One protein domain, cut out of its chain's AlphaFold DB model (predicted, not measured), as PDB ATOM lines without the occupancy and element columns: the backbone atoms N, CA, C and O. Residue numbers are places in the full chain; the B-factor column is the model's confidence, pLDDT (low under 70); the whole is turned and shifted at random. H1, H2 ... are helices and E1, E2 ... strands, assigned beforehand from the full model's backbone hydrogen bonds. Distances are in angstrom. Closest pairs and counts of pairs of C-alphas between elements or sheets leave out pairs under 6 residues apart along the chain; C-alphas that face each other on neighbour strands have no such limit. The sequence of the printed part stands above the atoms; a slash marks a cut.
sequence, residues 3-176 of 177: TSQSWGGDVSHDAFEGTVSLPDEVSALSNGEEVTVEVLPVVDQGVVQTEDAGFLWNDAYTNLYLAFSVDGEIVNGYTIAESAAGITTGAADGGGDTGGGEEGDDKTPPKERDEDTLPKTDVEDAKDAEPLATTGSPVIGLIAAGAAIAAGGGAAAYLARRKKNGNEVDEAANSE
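What this domain is: This is residues 3 to 176 of the 177 residues of an uncharacterized protein of Nocardiopsis sp. JB363 (UniProt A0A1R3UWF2). A long, twisted sheet, E3 to E7, is curled like part of a barrel and curls round residues 139 to 159 of the long helix H1, while residues 160 to 176 stick out as an arm. A small hairpin, E1 and E2, packs on strands E5 and E6, and loop residues 95 to 103 stick out too. The 174 printed residues hold seven named strands followed by one named helix, class mixed; the large sheet is mixed, order E3, E4, E5, E6, E7. The whole is loose, radius of gyration of the C-alphas 22.3 A, and flat, spanning 70 by 57 by 28 A.

Where its parts are: E1, residues 3 to 5, begins at C-alpha 3 (17.471, 210.620, 17.976); E2 is residues 11 to 14 and E3 residues 25 to 30. E4, residues 33 to 52, is 47.0 A long and bends by 73 degrees at residue 49. E5, residues 55 to 70, is 40.8 A long; E6, residues 73 to 91, is 39.6 A. E7 is residues 126 to 128. H1, residues 138 to 174, is 52.3 A long, has a kink of 33 degrees near residue 150 and ends at C-alpha 174 (-13.695, 206.538, 61.671).

How they stand to each other: E3 to E6 form a meander, each strand the antiparallel neighbour of the one before: N 28 and O 35 are 2.9 A apart, N 46 and O 61 3.1 A, N 62 and O 83 2.8 A. E7 is parallel to E6, with N 127 and O 77 3.1 A apart. H1 is on this sheet, the closest C-alphas of H1 and E6 being Gly 154 and Val 75, 4.7 A apart; 31 of its 33 O i to N i+4 pairs are within hydrogen-bond range. In the antiparallel hairpin of E1 and E2, N 4 and O 12 are 2.9 A apart. E1 touches E6, closest C-alphas Thr 3 and Ser 83, 5.4 A.

The domain as a whole: The C-alphas farthest apart, Gly 32 and Gly 100, are 71.1 A apart. The printed part has no cut; the link from E6 to E7 is long, 34 residues. Residues 17 to 23, 94 to 107, 120 to 138 and 166 to 176 have pLDDT under 70.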
ATOM      1  N   THR A   3      16.866 211.711  17.221       93.94
ATOM      2  CA  THR A   3      17.471 210.620  17.976       93.94
ATOM      3  C   THR A   3      18.523 209.958  17.105       93.94
ATOM      4  O   THR A   3      18.274 209.677  15.930       93.94
ATOM      5  N   SER A   4      19.710 209.716  17.654       93.50
ATOM      6  CA  SER A   4      20.742 208.942  16.971       93.50
ATOM      7  C   SER A   4      21.341 207.899  17.897       93.50
ATOM      8  O   SER A   4      21.453 208.101  19.105       93.50
ATOM      9  N   GLN A   5      21.720 206.773  17.304       94.75
ATOM     10  CA  GLN A   5      22.329 205.662  18.010       94.75
ATOM     11  C   GLN A   5      23.487 205.103  17.186       94.75
ATOM     12  O   GLN A   5      23.359 204.881  15.979       94.75
ATOM     13  N   SER A   6      24.639 204.918  17.827       92.69
ATOM     14  CA  SER A   6      25.799 204.266  17.224       92.69
ATOM     15  C   SER A   6      25.623 202.745  17.258       92.69
ATOM     16  O   SER A   6      24.962 202.205  18.141       92.69
ATOM     17  N   TRP A   7      26.287 202.020  16.353       86.38
ATOM     18  CA  TRP A   7      26.346 200.551  16.424       86.38
ATOM     19  C   TRP A   7      27.012 200.032  17.712       86.38
ATOM     20  O   TRP A   7      26.835 198.871  18.062       86.38
ATOM     21  N   GLY A   8      27.778 200.879  18.413       86.69
ATOM     22  CA  GLY A   8      28.360 200.582  19.724       86.69
ATOM     23  C   GLY A   8      27.402 200.811  20.899       86.69
ATOM     24  O   GLY A   8      27.771 200.519  22.032       86.69
ATOM     25  N   GLY A   9      26.190 201.315  20.639       85.50
ATOM     26  CA  GLY A   9      25.162 201.571  21.647       85.50
ATOM     27  C   GLY A   9      25.172 202.981  22.242       85.50
ATOM     28  O   GLY A   9      24.362 203.252  23.122       85.50
ATOM     29  N   ASP A  10      26.038 203.889  21.776       93.00
ATOM     30  CA  ASP A  10      26.001 205.291  22.210       93.00
ATOM     31  C   ASP A  10      24.745 205.969  21.666       93.00
ATOM     32  O   ASP A  10      24.483 205.902  20.465       93.00
ATOM     33  N   VAL A  11      23.999 206.653  22.532       95.19
ATOM     34  CA  VAL A  11      22.747 207.327  22.175       95.19
ATOM     35  C   VAL A  11      22.880 208.834  22.369       95.19
ATOM     36  O   VAL A  11      23.461 209.297  23.351       95.19
ATOM     37  N   SER A  12      22.319 209.603  21.436       94.88
ATOM     38  CA  SER A  12      22.156 211.049  21.553       94.88
ATOM     39  C   SER A  12      20.712 211.441  21.265       94.88
ATOM     40  O   SER A  12      20.135 211.030  20.258       94.88
ATOM     41  N   HIS A  13      20.177 212.308  22.119       93.50
ATOM     42  CA  HIS A  13      18.853 212.901  21.984       93.50
ATOM     43  C   HIS A  13      18.994 214.410  21.790       93.50
ATOM     44  O   HIS A  13      19.790 215.059  22.472       93.50
ATOM     45  N   ASP A  14      18.231 214.963  20.856       89.62
ATOM     46  CA  ASP A  14      18.058 216.400  20.683       89.62
ATOM     47  C   ASP A  14      16.571 216.688  20.501       89.62
ATOM     48  O   ASP A  14      15.918 216.174  19.587       89.62
ATOM     49  N   ALA A  15      16.032 217.534  21.365       83.94
ATOM     50  CA  ALA A  15      14.682 218.042  21.256       83.94
ATOM     51  C   ALA A  15      14.709 219.549  21.463       83.94
ATOM     52  O   ALA A  15      15.375 220.071  22.354       83.94
ATOM     53  N   PHE A  16      13.951 220.248  20.628       76.81
ATOM     54  CA  PHE A  16      13.689 221.660  20.798       76.81
ATOM     55  C   PHE A  16      12.181 221.827  20.806       76.81
ATOM     56  O   PHE A  16      11.529 221.606  19.787       76.81
ATOM     57  N   GLU A  17      11.645 222.204  21.961       65.69
ATOM     58  CA  GLU A  17      10.209 222.416  22.175       65.69
ATOM     59  C   GLU A  17       9.673 223.615  21.378       65.69
ATOM     60  O   GLU A  17       8.466 223.759  21.203       65.69
ATOM     61  N   GLY A  18      10.557 224.457  20.827       62.94
ATOM     62  CA  GLY A  18      10.151 225.691  20.170       62.94
ATOM     63  C   GLY A  18       9.814 226.797  21.164       62.94
ATOM     64  O   GLY A  18       9.686 226.588  22.363       62.94
ATOM     65  N   THR A  19       9.629 228.006  20.646       58.34
ATOM     66  CA  THR A  19       8.811 229.027  21.305       58.34
ATOM     67  C   THR A  19       7.403 228.892  20.748       58.34
ATOM     68  O   THR A  19       7.037 229.553  19.774       58.34
ATOM     69  N   VAL A  20       6.616 227.980  21.311       59.53
ATOM     70  CA  VAL A  20       5.200 227.882  20.956       59.53
ATOM     71  C   VAL A  20       4.443 228.897  21.809       59.53
ATOM     72  O   VAL A  20       4.442 228.804  23.030       59.53
ATOM     73  N   SER A  21       3.814 229.895  21.181       63.91
ATOM     74  CA  SER A  21       2.830 230.744  21.868       63.91
ATOM     75  C   SER A  21       1.548 229.944  22.065       63.91
ATOM     76  O   SER A  21       0.606 230.051  21.277       63.91
ATOM     77  N   LEU A  22       1.552 229.100  23.087       67.50
ATOM     78  CA  LEU A  22       0.368 228.430  23.601       67.50
ATOM     79  C   LEU A  22      -0.276 229.330  24.661       67.50
ATOM     80  O   LEU A  22       0.421 230.123  25.295       67.50
ATOM     81  N   PRO A  23      -1.601 229.266  24.848       69.50
ATOM     82  CA  PRO A  23      -2.162 229.672  26.123       69.50
ATOM     83  C   PRO A  23      -1.626 228.711  27.192       69.50
ATOM     84  O   PRO A  23      -1.821 227.507  27.064       69.50
ATOM     85  N   ASP A  24      -0.956 229.243  28.215       73.38
ATOM     86  CA  ASP A  24      -0.421 228.434  29.322       73.38
ATOM     87  C   ASP A  24      -1.549 227.700  30.071       73.38
ATOM     88  O   ASP A  24      -1.364 226.596  30.576       73.38
ATOM     89  N   GLU A  25      -2.748 228.292  30.077       80.88
ATOM     90  CA  GLU A  25      -3.935 227.786  30.752       80.88
ATOM     91  C   GLU A  25      -5.194 227.974  29.894       80.88
ATOM     92  O   GLU A  25      -5.381 228.991  29.211       80.88
ATOM     93  N   VAL A  26      -6.102 227.006  29.978       79.31
ATOM     94  CA  VAL A  26      -7.450 227.059  29.414       79.31
ATOM     95  C   VAL A  26      -8.452 226.749  30.522       79.31
ATOM     96  O   VAL A  26      -8.493 225.633  31.036       79.31
ATOM     97  N   SER A  27      -9.301 227.718  30.867       80.38
ATOM     98  CA  SER A  27     -10.443 227.479  31.753       80.38
ATOM     99  C   SER A  27     -11.537 226.719  31.012       80.38
ATOM    100  O   SER A  27     -11.995 227.139  29.943       80.38
ATOM    101  N   ALA A  28     -11.999 225.620  31.597       75.81
ATOM    102  CA  ALA A  28     -13.081 224.816  31.056       75.81
ATOM    103  C   ALA A  28     -14.042 224.363  32.159       75.81
ATOM    104  O   ALA A  28     -13.704 224.338  33.336       75.81
ATOM    105  N   LEU A  29     -15.269 224.004  31.779       77.12
ATOM    106  CA  LEU A  29     -16.260 223.487  32.720       77.12
ATOM    107  C   LEU A  29     -16.249 221.958  32.700       77.12
ATOM    108  O   LEU A  29     -16.532 221.355  31.663       77.12
ATOM    109  N   SER A  30     -15.996 221.339  33.853       78.69
ATOM    110  CA  SER A  30     -16.118 219.897  34.072       78.69
ATOM    111  C   SER A  30     -17.188 219.634  35.125       78.69
ATOM    112  O   SER A  30     -17.085 220.100  36.254       78.69
ATOM    113  N   ASN A  31     -18.269 218.935  34.764       78.06
ATOM    114  CA  ASN A  31     -19.381 218.620  35.677       78.06
ATOM    115  C   ASN A  31     -19.985 219.828  36.435       78.06
ATOM    116  O   ASN A  31     -20.553 219.670  37.514       78.06
ATOM    117  N   GLY A  32     -19.908 221.031  35.853       77.00
ATOM    118  CA  GLY A  32     -20.406 222.273  36.459       77.00
ATOM    119  C   GLY A  32     -19.403 222.999  37.363       77.00
ATOM    120  O   GLY A  32     -19.741 224.059  37.885       77.00
ATOM    121  N   GLU A  33     -18.191 222.466  37.516       79.44
ATOM    122  CA  GLU A  33     -17.059 223.108  38.181       79.44
ATOM    123  C   GLU A  33     -16.106 223.696  37.135       79.44
ATOM    124  O   GLU A  33     -15.915 223.123  36.060       79.44
ATOM    125  N   GLU A  34     -15.544 224.869  37.420       82.38
ATOM    126  CA  GLU A  34     -14.487 225.449  36.594       82.38
ATOM    127  C   GLU A  34     -13.169 224.743  36.909       82.38
ATOM    128  O   GLU A  34     -12.760 224.659  38.064       82.38
ATOM    129  N   VAL A  35     -12.521 224.230  35.870       84.19
ATOM    130  CA  VAL A  35     -11.235 223.547  35.943       84.19
ATOM    131  C   VAL A  35     -10.256 224.281  35.040       84.19
ATOM    132  O   VAL A  35     -10.547 224.537  33.868       84.19
ATOM    133  N   THR A  36      -9.089 224.596  35.588       88.31
ATOM    134  CA  THR A  36      -7.955 225.101  34.817       88.31
ATOM    135  C   THR A  36      -7.208 223.919  34.221       88.31
ATOM    136  O   THR A  36      -6.762 223.032  34.949       88.31
ATOM    137  N   VAL A  37      -7.098 223.897  32.894       87.56
ATOM    138  CA  VAL A  37      -6.272 222.935  32.164       87.56
ATOM    139  C   VAL A  37      -5.012 223.650  31.705       87.56
ATOM    140  O   VAL A  37      -5.090 224.574  30.897       87.56
ATOM    141  N   GLU A  38      -3.861 223.230  32.205       88.38
ATOM    142  CA  GLU A  38      -2.569 223.735  31.742       88.38
ATOM    143  C   GLU A  38      -2.176 223.012  30.449       88.38
ATOM    144  O   GLU A  38      -2.429 221.812  30.301       88.38
ATOM    145  N   VAL A  39      -1.573 223.737  29.507       87.12
ATOM    146  CA  VAL A  39      -1.143 223.187  28.213       87.12
ATOM    147  C   VAL A  39       0.362 223.347  28.079       87.12
ATOM    148  O   VAL A  39       0.864 224.465  27.974       87.12
ATOM    149  N   LEU A  40       1.089 222.231  28.052       85.25
ATOM    150  CA  LEU A  40       2.546 222.246  28.163       85.25
ATOM    151  C   LEU A  40       3.190 221.364  27.082       85.25
ATOM    152  O   LEU A  40       2.757 220.223  26.891       85.25
ATOM    153  N   PRO A  41       4.222 221.850  26.366       85.31
ATOM    154  CA  PRO A  41       5.082 220.968  25.598       85.31
ATOM    155  C   PRO A  41       5.897 220.096  26.563       85.31
ATOM    156  O   PRO A  41       6.425 220.594  27.556       85.31
ATOM    157  N   VAL A  42       5.992 218.798  26.284       85.62
ATOM    158  CA  VAL A  42       6.752 217.845  27.106       85.62
ATOM    159  C   VAL A  42       7.656 217.027  26.204       85.62
ATOM    160  O   VAL A  42       7.187 216.444  25.231       85.62
ATOM    161  N   VAL A  43       8.942 216.962  26.532       87.31
ATOM    162  CA  VAL A  43       9.881 216.036  25.896       87.31
ATOM    163  C   VAL A  43      10.030 214.796  26.767       87.31
ATOM    164  O   VAL A  43      10.403 214.912  27.933       87.31
ATOM    165  N   ASP A  44       9.790 213.625  26.182       87.38
ATOM    166  CA  ASP A  44      10.202 212.342  26.757       87.38
ATOM    167  C   ASP A  44      11.289 211.722  25.888       87.38
ATOM    168  O   ASP A  44      11.256 211.812  24.660       87.38
ATOM    169  N   GLN A  45      12.272 211.101  26.519       91.56
ATOM    170  CA  GLN A  45      13.374 210.475  25.810       91.56
ATOM    171  C   GLN A  45      13.925 209.318  26.623       91.56
ATOM    172  O   GLN A  45      14.058 209.396  27.847       91.56
ATOM    173  N   GLY A  46      14.322 208.265  25.928       90.56
ATOM    174  CA  GLY A  46      14.786 207.073  26.603       90.56
ATOM    175  C   GLY A  46      15.374 206.045  25.665       90.56
ATOM    176  O   GLY A  46      15.494 206.243  24.455       90.56
ATOM    177  N   VAL A  47      15.761 204.934  26.277       92.44
ATOM    178  CA  VAL A  47      16.251 203.746  25.593       92.44
ATOM    179  C   VAL A  47      15.499 202.555  26.166       92.44
ATOM    180  O   VAL A  47      15.529 202.337  27.378       92.44
ATOM    181  N   VAL A  48      14.828 201.798  25.303       90.69
ATOM    182  CA  VAL A  48      14.037 200.627  25.683       90.69
ATOM    183  C   VAL A  48      14.644 199.399  25.036       90.69
ATOM    184  O   VAL A  48      14.908 199.379  23.835       90.69
ATOM    185  N   GLN A  49      14.852 198.359  25.841       90.44
ATOM    186  CA  GLN A  49      15.201 197.050  25.318       90.44
ATOM    187  C   GLN A  49      13.934 196.215  25.149       90.44
ATOM    188  O   GLN A  49      13.170 196.047  26.098       90.44
ATOM    189  N   THR A  50      13.732 195.682  23.950       90.06
ATOM    190  CA  THR A  50      12.588 194.830  23.617       90.06
ATOM    191  C   THR A  50      13.053 193.550  22.938       90.06
ATOM    192  O   THR A  50      14.141 193.483  22.367       90.06
ATOM    193  N   GLU A  51      12.248 192.500  23.043       89.75
ATOM    194  CA  GLU A  51      12.473 191.243  22.339       89.75
ATOM    195  C   GLU A  51      11.436 191.118  21.226       89.75
ATOM    196  O   GLU A  51      10.237 191.167  21.492       89.75
ATOM    197  N   ASP A  52      11.898 190.962  19.985       86.75
ATOM    198  CA  ASP A  52      11.029 190.714  18.834       86.75
ATOM    199  C   ASP A  52      11.746 189.856  17.790       86.75
ATOM    200  O   ASP A  52      12.950 190.001  17.552       86.75
ATOM    201  N   ALA A  53      11.000 188.941  17.171       84.50
ATOM    202  CA  ALA A  53      11.485 188.004  16.156       84.50
ATOM    203  C   ALA A  53      12.755 187.213  16.552       84.50
ATOM    204  O   ALA A  53      13.543 186.821  15.689       84.50
ATOM    205  N   GLY A  54      12.959 186.961  17.851       84.62
ATOM    206  CA  GLY A  54      14.143 186.266  18.368       84.62
ATOM    207  C   GLY A  54      15.405 187.135  18.431       84.62
ATOM    208  O   GLY A  54      16.509 186.591  18.473       84.62
ATOM    209  N   PHE A  55      15.263 188.462  18.438       86.62
ATOM    210  CA  PHE A  55      16.350 189.424  18.618       86.62
ATOM    211  C   PHE A  55      16.074 190.355  19.796       86.62
ATOM    212  O   PHE A  55      14.929 190.716  20.064       86.62
ATOM    213  N   LEU A  56      17.150 190.782  20.455       89.56
ATOM    214  CA  LEU A  56      17.128 191.869  21.426       89.56
ATOM    215  C   LEU A  56      17.334 193.193  20.697       89.56
ATOM    216  O   LEU A  56      18.418 193.468  20.170       89.56
ATOM    217  N   TRP A  57      16.305 194.022  20.697       90.38
ATOM    218  CA  TRP A  57      16.319 195.371  20.156       90.38
ATOM    219  C   TRP A  57      16.632 196.368  21.255       90.38
ATOM    220  O   TRP A  57      16.136 196.238  22.367       90.38
ATOM    221  N   ASN A  58      17.479 197.341  20.950       92.12
ATOM    222  CA  ASN A  58      17.808 198.440  21.842       92.12
ATOM    223  C   ASN A  58      17.428 199.741  21.147       92.12
ATOM    224  O   ASN A  58      18.204 200.252  20.337       92.12
ATOM    225  N   ASP A  59      16.234 200.237  21.440       92.31
ATOM    226  CA  ASP A  59      15.626 201.354  20.734       92.31
ATOM    227  C   ASP A  59      15.749 202.627  21.561       92.31
ATOM    228  O   ASP A  59      15.197 202.741  22.655       92.31
ATOM    229  N   ALA A  60      16.471 203.601  21.027       93.00
ATOM    230  CA  ALA A  60      16.454 204.959  21.525       93.00
ATOM    231  C   ALA A  60      15.275 205.723  20.920       93.00
ATOM    232  O   ALA A  60      15.029 205.639  19.714       93.00
ATOM    233  N   TYR A  61      14.607 206.539  21.727       91.31
ATOM    234  CA  TYR A  61      13.525 207.406  21.275       91.31
ATOM    235  C   TYR A  61      13.632 208.803  21.890       91.31
ATOM    236  O   TYR A  61      14.212 209.000  22.958       91.31
ATOM    237  N   THR A  62      13.071 209.782  21.190       91.06
ATOM    238  CA  THR A  62      12.822 211.136  21.683       91.06
ATOM    239  C   THR A  62      11.467 211.542  21.127       91.06
ATOM    240  O   THR A  62      11.295 211.567  19.907       91.06
ATOM    241  N   ASN A  63      10.539 211.900  22.003       87.75
ATOM    242  CA  ASN A  63       9.173 212.264  21.673       87.75
ATOM    243  C   ASN A  63       8.843 213.651  22.233       87.75
ATOM    244  O   ASN A  63       9.339 214.050  23.285       87.75
ATOM    245  N   LEU A  64       8.036 214.407  21.495       86.38
ATOM    246  CA  LEU A  64       7.512 215.708  21.889       86.38
ATOM    247  C   LEU A  64       5.996 215.598  21.959       86.38
ATOM    248  O   LEU A  64       5.347 215.306  20.951       86.38
ATOM    249  N   TYR A  65       5.444 215.921  23.118       84.62
ATOM    250  CA  TYR A  65       4.016 215.927  23.378       84.62
ATOM    251  C   TYR A  65       3.501 217.326  23.620       84.62
ATOM    252  O   TYR A  65       4.214 218.205  24.099       84.62
ATOM    253  N   LEU A  66       2.215 217.482  23.359       85.94
ATOM    254  CA  LEU A  66       1.393 218.510  23.959       85.94
ATOM    255  C   LEU A  66       0.571 217.852  25.068       85.94
ATOM    256  O   LEU A  66      -0.379 217.119  24.781       85.94
ATOM    257  N   ALA A  67       0.968 218.074  26.316       88.06
ATOM    258  CA  ALA A  67       0.285 217.551  27.490       88.06
ATOM    259  C   ALA A  67      -0.770 218.539  27.997       88.06
ATOM    260  O   ALA A  67      -0.610 219.758  27.888       88.06
ATOM    261  N   PHE A  68      -1.835 217.987  28.571       88.06
ATOM    262  CA  PHE A  68      -2.901 218.717  29.244       88.06
ATOM    263  C   PHE A  68      -2.947 218.254  30.695       88.06
ATOM    264  O   PHE A  68      -3.247 217.082  30.950       88.06
ATOM    265  N   SER A  69      -2.657 219.154  31.630       88.56
ATOM    266  CA  SER A  69      -2.651 218.848  33.062       88.56
ATOM    267  C   SER A  69      -3.745 219.575  33.831       88.56
ATOM    268  O   SER A  69      -4.182 220.664  33.467       88.56
ATOM    269  N   VAL A  70      -4.193 218.942  34.914       87.50
ATOM    270  CA  VAL A  70      -5.092 219.513  35.921       87.50
ATOM    271  C   VAL A  70      -4.421 219.332  37.273       87.50
ATOM    272  O   VAL A  70      -4.056 218.213  37.627       87.50
ATOM    273  N   ASP A  71      -4.224 220.421  38.021       85.44
ATOM    274  CA  ASP A  71      -3.500 220.417  39.304       85.44
ATOM    275  C   ASP A  71      -2.117 219.713  39.223       85.44
ATOM    276  O   ASP A  71      -1.683 219.048  40.166       85.44
ATOM    277  N   GLY A  72      -1.424 219.836  38.083       84.06
ATOM    278  CA  GLY A  72      -0.124 219.205  37.826       84.06
ATOM    279  C   GLY A  72      -0.160 217.713  37.456       84.06
ATOM    280  O   GLY A  72       0.896 217.136  37.200       84.06
ATOM    281  N   GLU A  73      -1.334 217.077  37.392       85.31
ATOM    282  CA  GLU A  73      -1.495 215.710  36.873       85.31
ATOM    283  C   GLU A  73      -1.834 215.757  35.381       85.31
ATOM    284  O   GLU A  73      -2.795 216.419  34.989       85.31
ATOM    285  N   ILE A  74      -1.061 215.063  34.538       87.19
ATOM    286  CA  ILE A  74      -1.374 214.927  33.110       87.19
ATOM    287  C   ILE A  74      -2.626 214.060  32.978       87.19
ATOM    288  O   ILE A  74      -2.640 212.908  33.402       87.19
ATOM    289  N   VAL A  75      -3.669 214.616  32.368       85.00
ATOM    290  CA  VAL A  75      -4.956 213.931  32.168       85.00
ATOM    291  C   VAL A  75      -5.243 213.616  30.700       85.00
ATOM    292  O   VAL A  75      -6.228 212.943  30.400       85.00
ATOM    293  N   ASN A  76      -4.442 214.163  29.783       85.56
ATOM    294  CA  ASN A  76      -4.502 213.888  28.349       85.56
ATOM    295  C   ASN A  76      -3.197 214.348  27.672       85.56
ATOM    296  O   ASN A  76      -2.543 215.278  28.148       85.56
ATOM    297  N   GLY A  77      -2.855 213.766  26.524       85.00
ATOM    298  CA  GLY A  77      -1.682 214.162  25.747       85.00
ATOM    299  C   GLY A  77      -1.825 213.851  24.259       85.00
ATOM    300  O   GLY A  77      -2.599 212.981  23.865       85.00
ATOM    301  N   TYR A  78      -1.074 214.575  23.429       82.31
ATOM    302  CA  TYR A  78      -0.955 214.284  21.998       82.31
ATOM    303  C   TYR A  78       0.494 214.319  21.573       82.31
ATOM    304  O   TYR A  78       1.210 215.277  21.870       82.31
ATOM    305  N   THR A  79       0.894 213.310  20.817       82.75
ATOM    306  CA  THR A  79       2.216 213.258  20.209       82.75
ATOM    307  C   THR A  79       2.292 214.236  19.039       82.75
ATOM    308  O   THR A  79       1.456 214.225  18.135       82.75
ATOM    309  N   ILE A  80       3.288 215.120  19.076       80.62
ATOM    310  CA  ILE A  80       3.511 216.173  18.076       80.62
ATOM    311  C   ILE A  80       4.665 215.807  17.148       80.62
ATOM    312  O   ILE A  80       4.622 216.104  15.953       80.62
ATOM    313  N   ALA A  81       5.707 215.191  17.699       82.69
ATOM    314  CA  ALA A  81       6.845 214.706  16.939       82.69
ATOM    315  C   ALA A  81       7.503 213.532  17.660       82.69
ATOM    316  O   ALA A  81       7.574 213.518  18.885       82.69
ATOM    317  N   GLU A  82       8.033 212.597  16.881       86.62
ATOM    318  CA  GLU A  82       8.770 211.436  17.373       86.62
ATOM    319  C   GLU A  82      10.032 211.253  16.537       86.62
ATOM    320  O   GLU A  82      10.076 211.548  15.336       86.62
ATOM    321  N   SER A  83      11.080 210.760  17.177       89.31
ATOM    322  CA  SER A  83      12.289 210.313  16.508       89.31
ATOM    323  C   SER A  83      12.825 209.098  17.239       89.31
ATOM    324  O   SER A  83      13.044 209.147  18.446       89.31
ATOM    325  N   ALA A  84      13.090 208.025  16.502       90.69
ATOM    326  CA  ALA A  84      13.645 206.803  17.056       90.69
ATOM    327  C   ALA A  84      14.840 206.315  16.235       90.69
ATOM    328  O   ALA A  84      14.931 206.554  15.027       90.69
ATOM    329  N   ALA A  85      15.752 205.629  16.911       90.31
ATOM    330  CA  ALA A  85      16.844 204.881  16.313       90.31
ATOM    331  C   ALA A  85      16.956 203.552  17.060       90.31
ATOM    332  O   ALA A  85      16.930 203.544  18.285       90.31
ATOM    333  N   GLY A  86      17.061 202.448  16.325       89.69
ATOM    334  CA  GLY A  86      17.108 201.114  16.911       89.69
ATOM    335  C   GLY A  86      18.225 200.279  16.315       89.69
ATOM    336  O   GLY A  86      18.469 200.313  15.103       89.69
ATOM    337  N   ILE A  87      18.889 199.512  17.174       90.31
ATOM    338  CA  ILE A  87      19.869 198.499  16.782       90.31
ATOM    339  C   ILE A  87      19.515 197.156  17.412       90.31
ATOM    340  O   ILE A  87      18.972 197.088  18.515       90.31
ATOM    341  N   THR A  88      19.895 196.070  16.749       88.69
ATOM    342  CA  THR A  88      19.913 194.751  17.381       88.69
ATOM    343  C   THR A  88      21.182 194.581  18.200       88.69
ATOM    344  O   THR A  88      22.281 194.828  17.703       88.69
ATOM    345  N   THR A  89      21.036 194.116  19.434       86.69
ATOM    346  CA  THR A  89      22.144 193.900  20.380       86.69
ATOM    347  C   THR A  89      22.479 192.427  20.596       86.69
ATOM    348  O   THR A  89      23.501 192.115  21.201       86.69
ATOM    349  N   GLY A  90      21.662 191.516  20.063       84.69
ATOM    350  CA  GLY A  90      21.910 190.080  20.099       84.69
ATOM    351  C   GLY A  90      20.692 189.269  19.669       84.69
ATOM    352  O   GLY A  90      19.635 189.828  19.370       84.69
ATOM    353  N   ALA A  91      20.849 187.948  19.658       81.94
ATOM    354  CA  ALA A  91      19.722 187.028  19.613       81.94
ATOM    355  C   ALA A  91      19.046 186.991  20.991       81.94
ATOM    356  O   ALA A  91      19.721 187.018  22.021       81.94
ATOM    357  N   ALA A  92      17.720 186.936  21.006       79.38
ATOM    358  CA  ALA A  92      16.983 186.657  22.221       79.38
ATOM    359  C   ALA A  92      16.990 185.142  22.449       79.38
ATOM    360  O   ALA A  92      16.430 184.367  21.669       79.38
ATOM    361  N   ASP A  93      17.719 184.701  23.470       72.25
ATOM    362  CA  ASP A  93      17.885 183.282  23.764       72.25
ATOM    363  C   ASP A  93      16.581 182.682  24.309       72.25
ATOM    364  O   ASP A  93      16.234 182.843  25.478       72.25
ATOM    365  N   GLY A  94      15.883 181.927  23.459       54.75
ATOM    366  CA  GLY A  94      14.626 181.259  23.790       54.75
ATOM    367  C   GLY A  94      14.576 179.781  23.393       54.75
ATOM    368  O   GLY A  94      13.760 179.401  22.567       54.75
ATOM    369  N   GLY A  95      15.407 178.935  24.016       42.59
ATOM    370  CA  GLY A  95      15.089 177.513  24.244       42.59
ATOM    371  C   GLY A  95      15.385 176.496  23.126       42.59
ATOM    372  O   GLY A  95      14.592 176.288  22.220       42.59
ATOM    373  N   GLY A  96      16.496 175.773  23.307       44.75
ATOM    374  CA  GLY A  96      16.785 174.398  22.874       44.75
ATOM    375  C   GLY A  96      15.934 173.731  21.785       44.75
ATOM    376  O   GLY A  96      14.879 173.174  22.071       44.75
ATOM    377  N   ASP A  97      16.543 173.546  20.615       39.44
ATOM    378  CA  ASP A  97      16.535 172.231  19.978       39.44
ATOM    379  C   ASP A  97      17.983 171.743  19.863       39.44
ATOM    380  O   ASP A  97      18.808 172.278  19.120       39.44
ATOM    381  N   THR A  98      18.321 170.730  20.655       47.16
ATOM    382  CA  THR A  98      19.467 169.860  20.394       47.16
ATOM    383  C   THR A  98      19.157 169.058  19.131       47.16
ATOM    384  O   THR A  98      18.749 167.901  19.214       47.16
ATOM    385  N   GLY A  99      19.329 169.686  17.969       37.78
ATOM    386  CA  GLY A  99      18.821 169.156  16.709       37.78
ATOM    387  C   GLY A  99      19.556 169.663  15.475       37.78
ATOM    388  O   GLY A  99      18.916 170.082  14.531       37.78
ATOM    389  N   GLY A 100      20.894 169.606  15.481       42.28
ATOM    390  CA  GLY A 100      21.732 169.538  14.275       42.28
ATOM    391  C   GLY A 100      21.552 170.634  13.217       42.28
ATOM    392  O   GLY A 100      20.738 170.506  12.313       42.28
ATOM    393  N   GLY A 101      22.441 171.622  13.231       35.78
ATOM    394  CA  GLY A 101      22.646 172.520  12.098       35.78
ATOM    395  C   GLY A 101      23.429 173.747  12.528       35.78
ATOM    396  O   GLY A 101      22.959 174.513  13.358       35.78
ATOM    397  N   GLU A 102      24.649 173.877  12.016       47.94
ATOM    398  CA  GLU A 102      25.419 175.121  12.016       47.94
ATOM    399  C   GLU A 102      24.510 176.270  11.555       47.94
ATOM    400  O   GLU A 102      23.930 176.119  10.493       47.94
ATOM    401  N   GLU A 103      24.341 177.338  12.351       42.44
ATOM    402  CA  GLU A 103      23.906 178.700  11.946       42.44
ATOM    403  C   GLU A 103      23.485 179.513  13.193       42.44
ATOM    404  O   GLU A 103      22.323 179.857  13.410       42.44
ATOM    405  N   GLY A 104      24.450 179.781  14.077       45.06
ATOM    406  CA  GLY A 104      24.254 180.601  15.280       45.06
ATOM    407  C   GLY A 104      24.556 182.093  15.100       45.06
ATOM    408  O   GLY A 104      24.438 182.825  16.071       45.06
ATOM    409  N   ASP A 105      24.959 182.538  13.906       51.31
ATOM    410  CA  ASP A 105      25.554 183.878  13.718       51.31
ATOM    411  C   ASP A 105      25.103 184.602  12.424       51.31
ATOM    412  O   ASP A 105      25.459 185.752  12.206       51.31
ATOM    413  N   ASP A 106      24.283 183.965  11.573       52.53
ATOM    414  CA  ASP A 106      23.908 184.488  10.239       52.53
ATOM    415  C   ASP A 106      22.425 184.892  10.107       52.53
ATOM    416  O   ASP A 106      21.918 185.152   9.010       52.53
ATOM    417  N   LYS A 107      21.682 184.982  11.216       63.94
ATOM    418  CA  LYS A 107      20.301 185.479  11.159       63.94
ATOM    419  C   LYS A 107      20.321 186.996  10.987       63.94
ATOM    420  O   LYS A 107      20.665 187.738  11.899       63.94
ATOM    421  N   THR A 108      19.930 187.463   9.804       73.88
ATOM    422  CA  THR A 108      19.706 188.892   9.558       73.88
ATOM    423  C   THR A 108      18.402 189.309  10.245       73.88
ATOM    424  O   THR A 108      17.389 188.637  10.027       73.88
ATOM    425  N   PRO A 109      18.390 190.388  11.048       77.81
ATOM    426  CA  PRO A 109      17.162 190.847  11.678       77.81
ATOM    427  C   PRO A 109      16.106 191.230  10.636       77.81
ATOM    428  O   PRO A 109      16.449 191.657   9.524       77.81
ATOM    429  N   PRO A 110      14.813 191.048  10.957       77.44
ATOM    430  CA  PRO A 110      13.741 191.371  10.030       77.44
ATOM    431  C   PRO A 110      13.734 192.872   9.716       77.44
ATOM    432  O   PRO A 110      14.136 193.706  10.524       77.44
ATOM    433  N   LYS A 111      13.278 193.221   8.508       75.69
ATOM    434  CA  LYS A 111      13.165 194.625   8.074       75.69
ATOM    435  C   LYS A 111      12.024 195.370   8.757       75.69
ATOM    436  O   LYS A 111      12.086 196.588   8.863       75.69
ATOM    437  N   GLU A 112      10.990 194.642   9.151       80.19
ATOM    438  CA  GLU A 112       9.803 195.157   9.817       80.19
ATOM    439  C   GLU A 112       9.642 194.391  11.125       80.19
ATOM    440  O   GLU A 112       9.914 193.188  11.178       80.19
ATOM    441  N   ARG A 113       9.249 195.115  12.166       81.94
ATOM    442  CA  ARG A 113       9.024 194.600  13.512       81.94
ATOM    443  C   ARG A 113       7.548 194.669  13.844       81.94
ATOM    444  O   ARG A 113       6.824 195.454  13.231       81.94
ATOM    445  N   ASP A 114       7.133 193.882  14.825       83.12
ATOM    446  CA  ASP A 114       5.800 194.037  15.396       83.12
ATOM    447  C   ASP A 114       5.671 195.441  16.020       83.12
ATOM    448  O   ASP A 114       6.479 195.822  16.876       83.12
ATOM    449  N   GLU A 115       4.674 196.213  15.577       83.06
ATOM    450  CA  GLU A 115       4.389 197.570  16.063       83.06
ATOM    451  C   GLU A 115       4.145 197.596  17.577       83.06
ATOM    452  O   GLU A 115       4.450 198.588  18.241       83.06
ATOM    453  N   ASP A 116       3.664 196.490  18.151       81.38
ATOM    454  CA  ASP A 116       3.441 196.381  19.587       81.38
ATOM    455  C   ASP A 116       4.733 196.304  20.406       81.38
ATOM    456  O   ASP A 116       4.702 196.560  21.613       81.38
ATOM    457  N   THR A 117       5.857 195.992  19.761       80.44
ATOM    458  CA  THR A 117       7.179 195.889  20.396       80.44
ATOM    459  C   THR A 117       8.023 197.149  20.233       80.44
ATOM    460  O   THR A 117       9.102 197.236  20.816       80.44
ATOM    461  N   LEU A 118       7.569 198.117  19.434       82.00
ATOM    462  CA  LEU A 118       8.250 199.399  19.297       82.00
ATOM    463  C   LEU A 118       8.073 200.229  20.578       82.00
ATOM    464  O   LEU A 118       7.073 200.053  21.280       82.00
ATOM    465  N   PRO A 119       9.011 201.139  20.901       74.50
ATOM    466  CA  PRO A 119       8.845 202.056  22.020       74.50
ATOM    467  C   PRO A 119       7.530 202.818  21.875       74.50
ATOM    468  O   PRO A 119       7.342 203.570  20.918       74.50
ATOM    469  N   LYS A 120       6.619 202.596  22.820       69.50
ATOM    470  CA  LYS A 120       5.373 203.347  22.928       69.50
ATOM    471  C   LYS A 120       5.568 204.472  23.931       69.50
ATOM    472  O   LYS A 120       6.407 204.405  24.820       69.50
ATOM    473  N   THR A 121       4.776 205.513  23.753       61.88
ATOM    474  CA  THR A 121       4.711 206.636  24.679       61.88
ATOM    475  C   THR A 121       4.110 206.193  26.021       61.88
ATOM    476  O   THR A 121       3.025 205.617  26.031       61.88
ATOM    477  N   ASP A 122       4.769 206.526  27.137       56.41
ATOM    478  CA  ASP A 122       4.327 206.198  28.509       56.41
ATOM    479  C   ASP A 122       3.241 207.138  29.069       56.41
ATOM    480  O   ASP A 122       2.734 206.931  30.172       56.41
ATOM    481  N   VAL A 123       2.857 208.186  28.333       55.50
ATOM    482  CA  VAL A 123       1.668 208.971  28.681       55.50
ATOM    483  C   VAL A 123       0.457 208.074  28.442       55.50
ATOM    484  O   VAL A 123       0.043 207.884  27.297       55.50
ATOM    485  N   GLU A 124      -0.091 207.509  29.524       53.56
ATOM    486  CA  GLU A 124      -1.363 206.785  29.489       53.56
ATOM    487  C   GLU A 124      -2.380 207.654  28.724       53.56
ATOM    488  O   GLU A 124      -2.636 208.799  29.093       53.56
ATOM    489  N   ASP A 125      -2.894 207.134  27.606       50.16
ATOM    490  CA  ASP A 125      -3.836 207.804  26.698       50.16
ATOM    491  C   ASP A 125      -3.287 208.916  25.779       50.16
ATOM    492  O   ASP A 125      -4.095 209.656  25.203       50.16
ATOM    493  N   ALA A 126      -1.970 209.036  25.555       55.22
ATOM    494  CA  ALA A 126      -1.482 209.876  24.456       55.22
ATOM    495  C   ALA A 126      -2.032 209.365  23.121       55.22
ATOM    496  O   ALA A 126      -1.773 208.237  22.702       55.22
ATOM    497  N   LYS A 127      -2.837 210.204  22.464       62.91
ATOM    498  CA  LYS A 127      -3.468 209.861  21.189       62.91
ATOM    499  C   LYS A 127      -2.606 210.357  20.047       62.91
ATOM    500  O   LYS A 127      -2.082 211.475  20.100       62.91
ATOM    501  N   ASP A 128      -2.566 209.571  18.980       57.00
ATOM    502  CA  ASP A 128      -2.095 210.067  17.698       57.00
ATOM    503  C   ASP A 128      -2.929 211.285  17.305       57.00
ATOM    504  O   ASP A 128      -4.165 211.284  17.380       57.00
ATOM    505  N   ALA A 129      -2.252 212.360  16.907       54.84
ATOM    506  CA  ALA A 129      -2.927 213.531  16.385       54.84
ATOM    507  C   ALA A 129      -3.564 213.168  15.033       54.84
ATOM    508  O   ALA A 129      -2.912 213.211  13.989       54.84
ATOM    509  N   GLU A 130      -4.849 212.798  15.036       54.94
ATOM    510  CA  GLU A 130      -5.609 212.628  13.797       54.94
ATOM    511  C   GLU A 130      -5.531 213.921  12.959       54.94
ATOM    512  O   GLU A 130      -5.542 215.025  13.518       54.94
ATOM    513  N   PRO A 131      -5.464 213.831  11.617       44.53
ATOM    514  CA  PRO A 131      -5.407 215.010  10.762       44.53
ATOM    515  C   PRO A 131      -6.667 215.866  10.945       44.53
ATOM    516  O   PRO A 131      -7.742 215.570  10.421       44.53
ATOM    517  N   LEU A 132      -6.524 216.953  11.705       51.16
ATOM    518  CA  LEU A 132      -7.597 217.900  11.988       51.16
ATOM    519  C   LEU A 132      -8.057 218.618  10.711       51.16
ATOM    520  O   LEU A 132      -7.274 218.904   9.801       51.16
ATOM    521  N   ALA A 133      -9.351 218.942  10.666       45.81
ATOM    522  CA  ALA A 133      -9.981 219.622   9.542       45.81
ATOM    523  C   ALA A 133      -9.242 220.922   9.165       45.81
ATOM    524  O   ALA A 133      -8.950 221.776  10.002       45.81
ATOM    525  N   THR A 134      -8.962 221.069   7.868       44.09
ATOM    526  CA  THR A 134      -8.156 222.132   7.245       44.09
ATOM    527  C   THR A 134      -8.864 223.495   7.219       44.09
ATOM    528  O   THR A 134      -9.121 224.059   6.156       44.09
ATOM    529  N   THR A 135      -9.190 224.058   8.382       42.97
ATOM    530  CA  THR A 135      -9.665 225.446   8.506       42.97
ATOM    531  C   THR A 135      -9.087 226.101   9.764       42.97
ATOM    532  O   THR A 135      -9.784 226.289  10.755       42.97
ATOM    533  N   GLY A 136      -7.792 226.431   9.744       51.62
ATOM    534  CA  GLY A 136      -7.090 227.100  10.850       51.62
ATOM    535  C   GLY A 136      -5.683 226.543  11.073       51.62
ATOM    536  O   GLY A 136      -5.306 225.560  10.442       51.62
ATOM    537  N   SER A 137      -4.892 227.180  11.946       65.69
ATOM    538  CA  SER A 137      -3.614 226.608  12.391       65.69
ATOM    539  C   SER A 137      -3.893 225.229  13.012       65.69
ATOM    540  O   SER A 137      -4.620 225.185  14.008       65.69
ATOM    541  N   PRO A 138      -3.365 224.120  12.459       67.75
ATOM    542  CA  PRO A 138      -3.660 222.769  12.946       67.75
ATOM    543  C   PRO A 138      -3.311 222.603  14.432       67.75
ATOM    544  O   PRO A 138      -4.009 221.907  15.160       67.75
ATOM    545  N   VAL A 139      -2.308 223.345  14.910       70.69
ATOM    546  CA  VAL A 139      -1.897 223.384  16.318       70.69
ATOM    547  C   VAL A 139      -2.979 223.997  17.216       70.69
ATOM    548  O   VAL A 139      -3.269 223.460  18.277       70.69
ATOM    549  N   ILE A 140      -3.637 225.081  16.790       73.12
ATOM    550  CA  ILE A 140      -4.711 225.713  17.581       73.12
ATOM    551  C   ILE A 140      -5.926 224.788  17.682       73.12
ATOM    552  O   ILE A 140      -6.529 224.676  18.749       73.12
ATOM    553  N   GLY A 141      -6.266 224.103  16.587       74.56
ATOM    554  CA  GLY A 141      -7.322 223.091  16.595       74.56
ATOM    555  C   GLY A 141      -7.021 221.952  17.570       74.56
ATOM    556  O   GLY A 141      -7.910 221.539  18.312       74.56
ATOM    557  N   LEU A 142      -5.762 221.501  17.613       76.94
ATOM    558  CA  LEU A 142      -5.316 220.441  18.515       76.94
ATOM    559  C   LEU A 142      -5.401 220.867  19.981       76.94
ATOM    560  O   LEU A 142      -5.934 220.117  20.792       76.94
ATOM    561  N   ILE A 143      -4.962 222.086  20.310       77.88
ATOM    562  CA  ILE A 143      -5.075 222.634  21.671       77.88
ATOM    563  C   ILE A 143      -6.536 222.688  22.108       77.88
ATOM    564  O   ILE A 143      -6.870 222.234  23.197       77.88
ATOM    565  N   ALA A 144      -7.420 223.220  21.262       77.75
ATOM    566  CA  ALA A 144      -8.833 223.351  21.602       77.75
ATOM    567  C   ALA A 144      -9.502 221.982  21.809       77.75
ATOM    568  O   ALA A 144     -10.243 221.795  22.774       77.75
ATOM    569  N   ALA A 145      -9.226 221.019  20.923       81.00
ATOM    570  CA  ALA A 145      -9.742 219.658  21.047       81.00
ATOM    571  C   ALA A 145      -9.192 218.959  22.298       81.00
ATOM    572  O   ALA A 145      -9.959 218.376  23.067       81.00
ATOM    573  N   GLY A 146      -7.884 219.068  22.530       79.88
ATOM    574  CA  GLY A 146      -7.221 218.479  23.682       79.88
ATOM    575  C   GLY A 146      -7.704 219.063  25.003       79.88
ATOM    576  O   GLY A 146      -8.010 218.293  25.910       79.88
ATOM    577  N   ALA A 147      -7.902 220.381  25.078       79.88
ATOM    578  CA  ALA A 147      -8.448 221.052  26.255       79.88
ATOM    579  C   ALA A 147      -9.902 220.637  26.523       79.88
ATOM    580  O   ALA A 147     -10.271 220.384  27.668       79.88
ATOM    581  N   ALA A 148     -10.730 220.501  25.481       81.12
ATOM    582  CA  ALA A 148     -12.104 220.025  25.633       81.12
ATOM    583  C   ALA A 148     -12.161 218.575  26.149       81.12
ATOM    584  O   ALA A 148     -12.974 218.259  27.020       81.12
ATOM    585  N   ILE A 149     -11.292 217.696  25.637       83.50
ATOM    586  CA  ILE A 149     -11.198 216.294  26.076       83.50
ATOM    587  C   ILE A 149     -10.647 216.206  27.503       83.50
ATOM    588  O   ILE A 149     -11.218 215.489  28.331       83.50
ATOM    589  N   ALA A 150      -9.594 216.965  27.806       83.81
ATOM    590  CA  ALA A 150      -9.016 217.054  29.140       83.81
ATOM    591  C   ALA A 150     -10.062 217.535  30.149       83.81
ATOM    592  O   ALA A 150     -10.261 216.887  31.164       83.81
ATOM    593  N   ALA A 151     -10.816 218.591  29.848       83.00
ATOM    594  CA  ALA A 151     -11.856 219.087  30.743       83.00
ATOM    595  C   ALA A 151     -13.047 218.125  30.894       83.00
ATOM    596  O   ALA A 151     -13.548 217.914  31.999       83.00
ATOM    597  N   GLY A 152     -13.525 217.535  29.797       77.56
ATOM    598  CA  GLY A 152     -14.727 216.698  29.812       77.56
ATOM    599  C   GLY A 152     -14.504 215.300  30.393       77.56
ATOM    600  O   GLY A 152     -15.338 214.814  31.154       77.56
ATOM    601  N   GLY A 153     -13.399 214.647  30.028       81.19
ATOM    602  CA  GLY A 153     -13.095 213.267  30.420       81.19
ATOM    603  C   GLY A 153     -12.003 213.174  31.479       81.19
ATOM    604  O   GLY A 153     -12.218 212.568  32.528       81.19
ATOM    605  N   GLY A 154     -10.857 213.807  31.218       82.06
ATOM    606  CA  GLY A 154      -9.669 213.727  32.072       82.06
ATOM    607  C   GLY A 154      -9.893 214.309  33.471       82.06
ATOM    608  O   GLY A 154      -9.791 213.602  34.469       82.06
ATOM    609  N   ALA A 155     -10.308 215.572  33.546       84.25
ATOM    610  CA  ALA A 155     -10.615 216.278  34.784       84.25
ATOM    611  C   ALA A 155     -11.755 215.604  35.553       84.25
ATOM    612  O   ALA A 155     -11.679 215.444  36.768       84.25
ATOM    613  N   ALA A 156     -12.799 215.144  34.857       83.25
ATOM    614  CA  ALA A 156     -13.898 214.422  35.492       83.25
ATOM    615  C   ALA A 156     -13.415 213.122  36.162       83.25
ATOM    616  O   ALA A 156     -13.817 212.821  37.291       83.25
ATOM    617  N   ALA A 157     -12.534 212.367  35.496       84.12
ATOM    618  CA  ALA A 157     -11.928 211.162  36.052       84.12
ATOM    619  C   ALA A 157     -10.973 211.479  37.215       84.12
ATOM    620  O   ALA A 157     -11.058 210.826  38.259       84.12
ATOM    621  N   TYR A 158     -10.127 212.502  37.071       82.62
ATOM    622  CA  TYR A 158      -9.231 212.993  38.121       82.62
ATOM    623  C   TYR A 158     -10.004 213.368  39.394       82.62
ATOM    624  O   TYR A 158      -9.747 212.829  40.474       82.62
ATOM    625  N   LEU A 159     -11.035 214.209  39.265       84.12
ATOM    626  CA  LEU A 159     -11.879 214.636  40.383       84.12
ATOM    627  C   LEU A 159     -12.587 213.446  41.049       84.12
ATOM    628  O   LEU A 159     -12.669 213.376  42.279       84.12
ATOM    629  N   ALA A 160     -13.059 212.472  40.262       84.75
ATOM    630  CA  ALA A 160     -13.670 211.254  40.793       84.75
ATOM    631  C   ALA A 160     -12.674 210.403  41.605       84.75
ATOM    632  O   ALA A 160     -13.018 209.941  42.698       84.75
ATOM    633  N   ARG A 161     -11.438 210.228  41.111       84.38
ATOM    634  CA  ARG A 161     -10.359 209.513  41.824       84.38
ATOM    635  C   ARG A 161      -9.980 210.234  43.115       84.38
ATOM    636  O   ARG A 161      -9.947 209.609  44.174       84.38
ATOM    637  N   ARG A 162      -9.784 211.553  43.058       81.94
ATOM    638  CA  ARG A 162      -9.458 212.381  44.229       81.94
ATOM    639  C   ARG A 162     -10.531 212.288  45.313       81.94
ATOM    640  O   ARG A 162     -10.204 212.117  46.484       81.94
ATOM    641  N   LYS A 163     -11.810 212.335  44.928       80.31
ATOM    642  CA  LYS A 163     -12.931 212.174  45.865       80.31
ATOM    643  C   LYS A 163     -12.956 210.788  46.511       80.31
ATOM    644  O   LYS A 163     -13.199 210.688  47.710       80.31
ATOM    645  N   LYS A 164     -12.701 209.728  45.738       78.31
ATOM    646  CA  LYS A 164     -12.619 208.361  46.269       78.31
ATOM    647  C   LYS A 164     -11.492 208.237  47.299       78.31
ATOM    648  O   LYS A 164     -11.740 207.756  48.399       78.31
ATOM    649  N   ASN A 165     -10.301 208.729  46.968       75.38
ATOM    650  CA  ASN A 165      -9.147 208.660  47.864       75.38
ATOM    651  C   ASN A 165      -9.370 209.488  49.142       75.38
ATOM    652  O   ASN A 165      -8.968 209.060  50.215       75.38
ATOM    653  N   GLY A 166     -10.057 210.634  49.060       68.25
ATOM    654  CA  GLY A 166     -10.460 211.403  50.244       68.25
ATOM    655  C   GLY A 166     -11.430 210.641  51.157       68.25
ATOM    656  O   GLY A 166     -11.233 210.605  52.367       68.25
ATOM    657  N   ASN A 167     -12.425 209.960  50.580       61.22
ATOM    658  CA  ASN A 167     -13.380 209.154  51.346       61.22
ATOM    659  C   ASN A 167     -12.739 207.927  52.021       61.22
ATOM    660  O   ASN A 167     -13.152 207.567  53.119       61.22
ATOM    661  N   GLU A 168     -11.742 207.287  51.399       59.22
ATOM    662  CA  GLU A 168     -11.024 206.152  52.008       59.22
ATOM    663  C   GLU A 168     -10.205 206.582  53.241       59.22
ATOM    664  O   GLU A 168     -10.119 205.838  54.219       59.22
ATOM    665  N   VAL A 169      -9.656 207.803  53.236       58.31
ATOM    666  CA  VAL A 169      -8.944 208.378  54.393       58.31
ATOM    667  C   VAL A 169      -9.920 208.692  55.536       58.31
ATOM    668  O   VAL A 169      -9.611 208.415  56.698       58.31
ATOM    669  N   ASP A 170     -11.113 209.197  55.218       53.41
ATOM    670  CA  ASP A 170     -12.157 209.487  56.209       53.41
ATOM    671  C   ASP A 170     -12.797 208.209  56.796       53.41
ATOM    672  O   ASP A 170     -13.088 208.159  57.994       53.41
ATOM    673  N   GLU A 171     -12.987 207.146  56.001       55.09
ATOM    674  CA  GLU A 171     -13.476 205.845  56.494       55.09
ATOM    675  C   GLU A 171     -12.441 205.123  57.371       55.09
ATOM    676  O   GLU A 171     -12.811 204.544  58.398       55.09
ATOM    677  N   ALA A 172     -11.149 205.201  57.034       54.81
ATOM    678  CA  ALA A 172     -10.083 204.643  57.869       54.81
ATOM    679  C   ALA A 172     -10.026 205.331  59.245       54.81
ATOM    680  O   ALA A 172      -9.977 204.645  60.268       54.81
ATOM    681  N   ALA A 173     -10.139 206.664  59.283       54.41
ATOM    682  CA  ALA A 173     -10.114 207.450  60.520       54.41
ATOM    683  C   ALA A 173     -11.323 207.191  61.445       54.41
ATOM    684  O   ALA A 173     -11.203 207.310  62.664       54.41
ATOM    685  N   ASN A 174     -12.479 206.808  60.893       53.50
ATOM    686  CA  ASN A 174     -13.695 206.538  61.671       53.50
ATOM    687  C   ASN A 174     -13.824 205.076  62.138       53.50
ATOM    688  O   ASN A 174     -14.705 204.767  62.938       53.50
ATOM    689  N   SER A 175     -12.968 204.169  61.654       54.16
ATOM    690  CA  SER A 175     -12.964 202.751  62.053       54.16
ATOM    691  C   SER A 175     -12.107 202.450  63.294       54.16
ATOM    692  O   SER A 175     -12.182 201.347  63.836       54.16
ATOM    693  N   GLU A 176     -11.330 203.430  63.771       52.50
ATOM    694  CA  GLU A 176     -10.471 203.330  64.963       52.50
ATOM    695  C   GLU A 176     -11.066 203.999  66.226       52.50
ATOM    696  O   GLU A 176     -10.357 204.160  67.221       52.50
TER     697      GLU A 176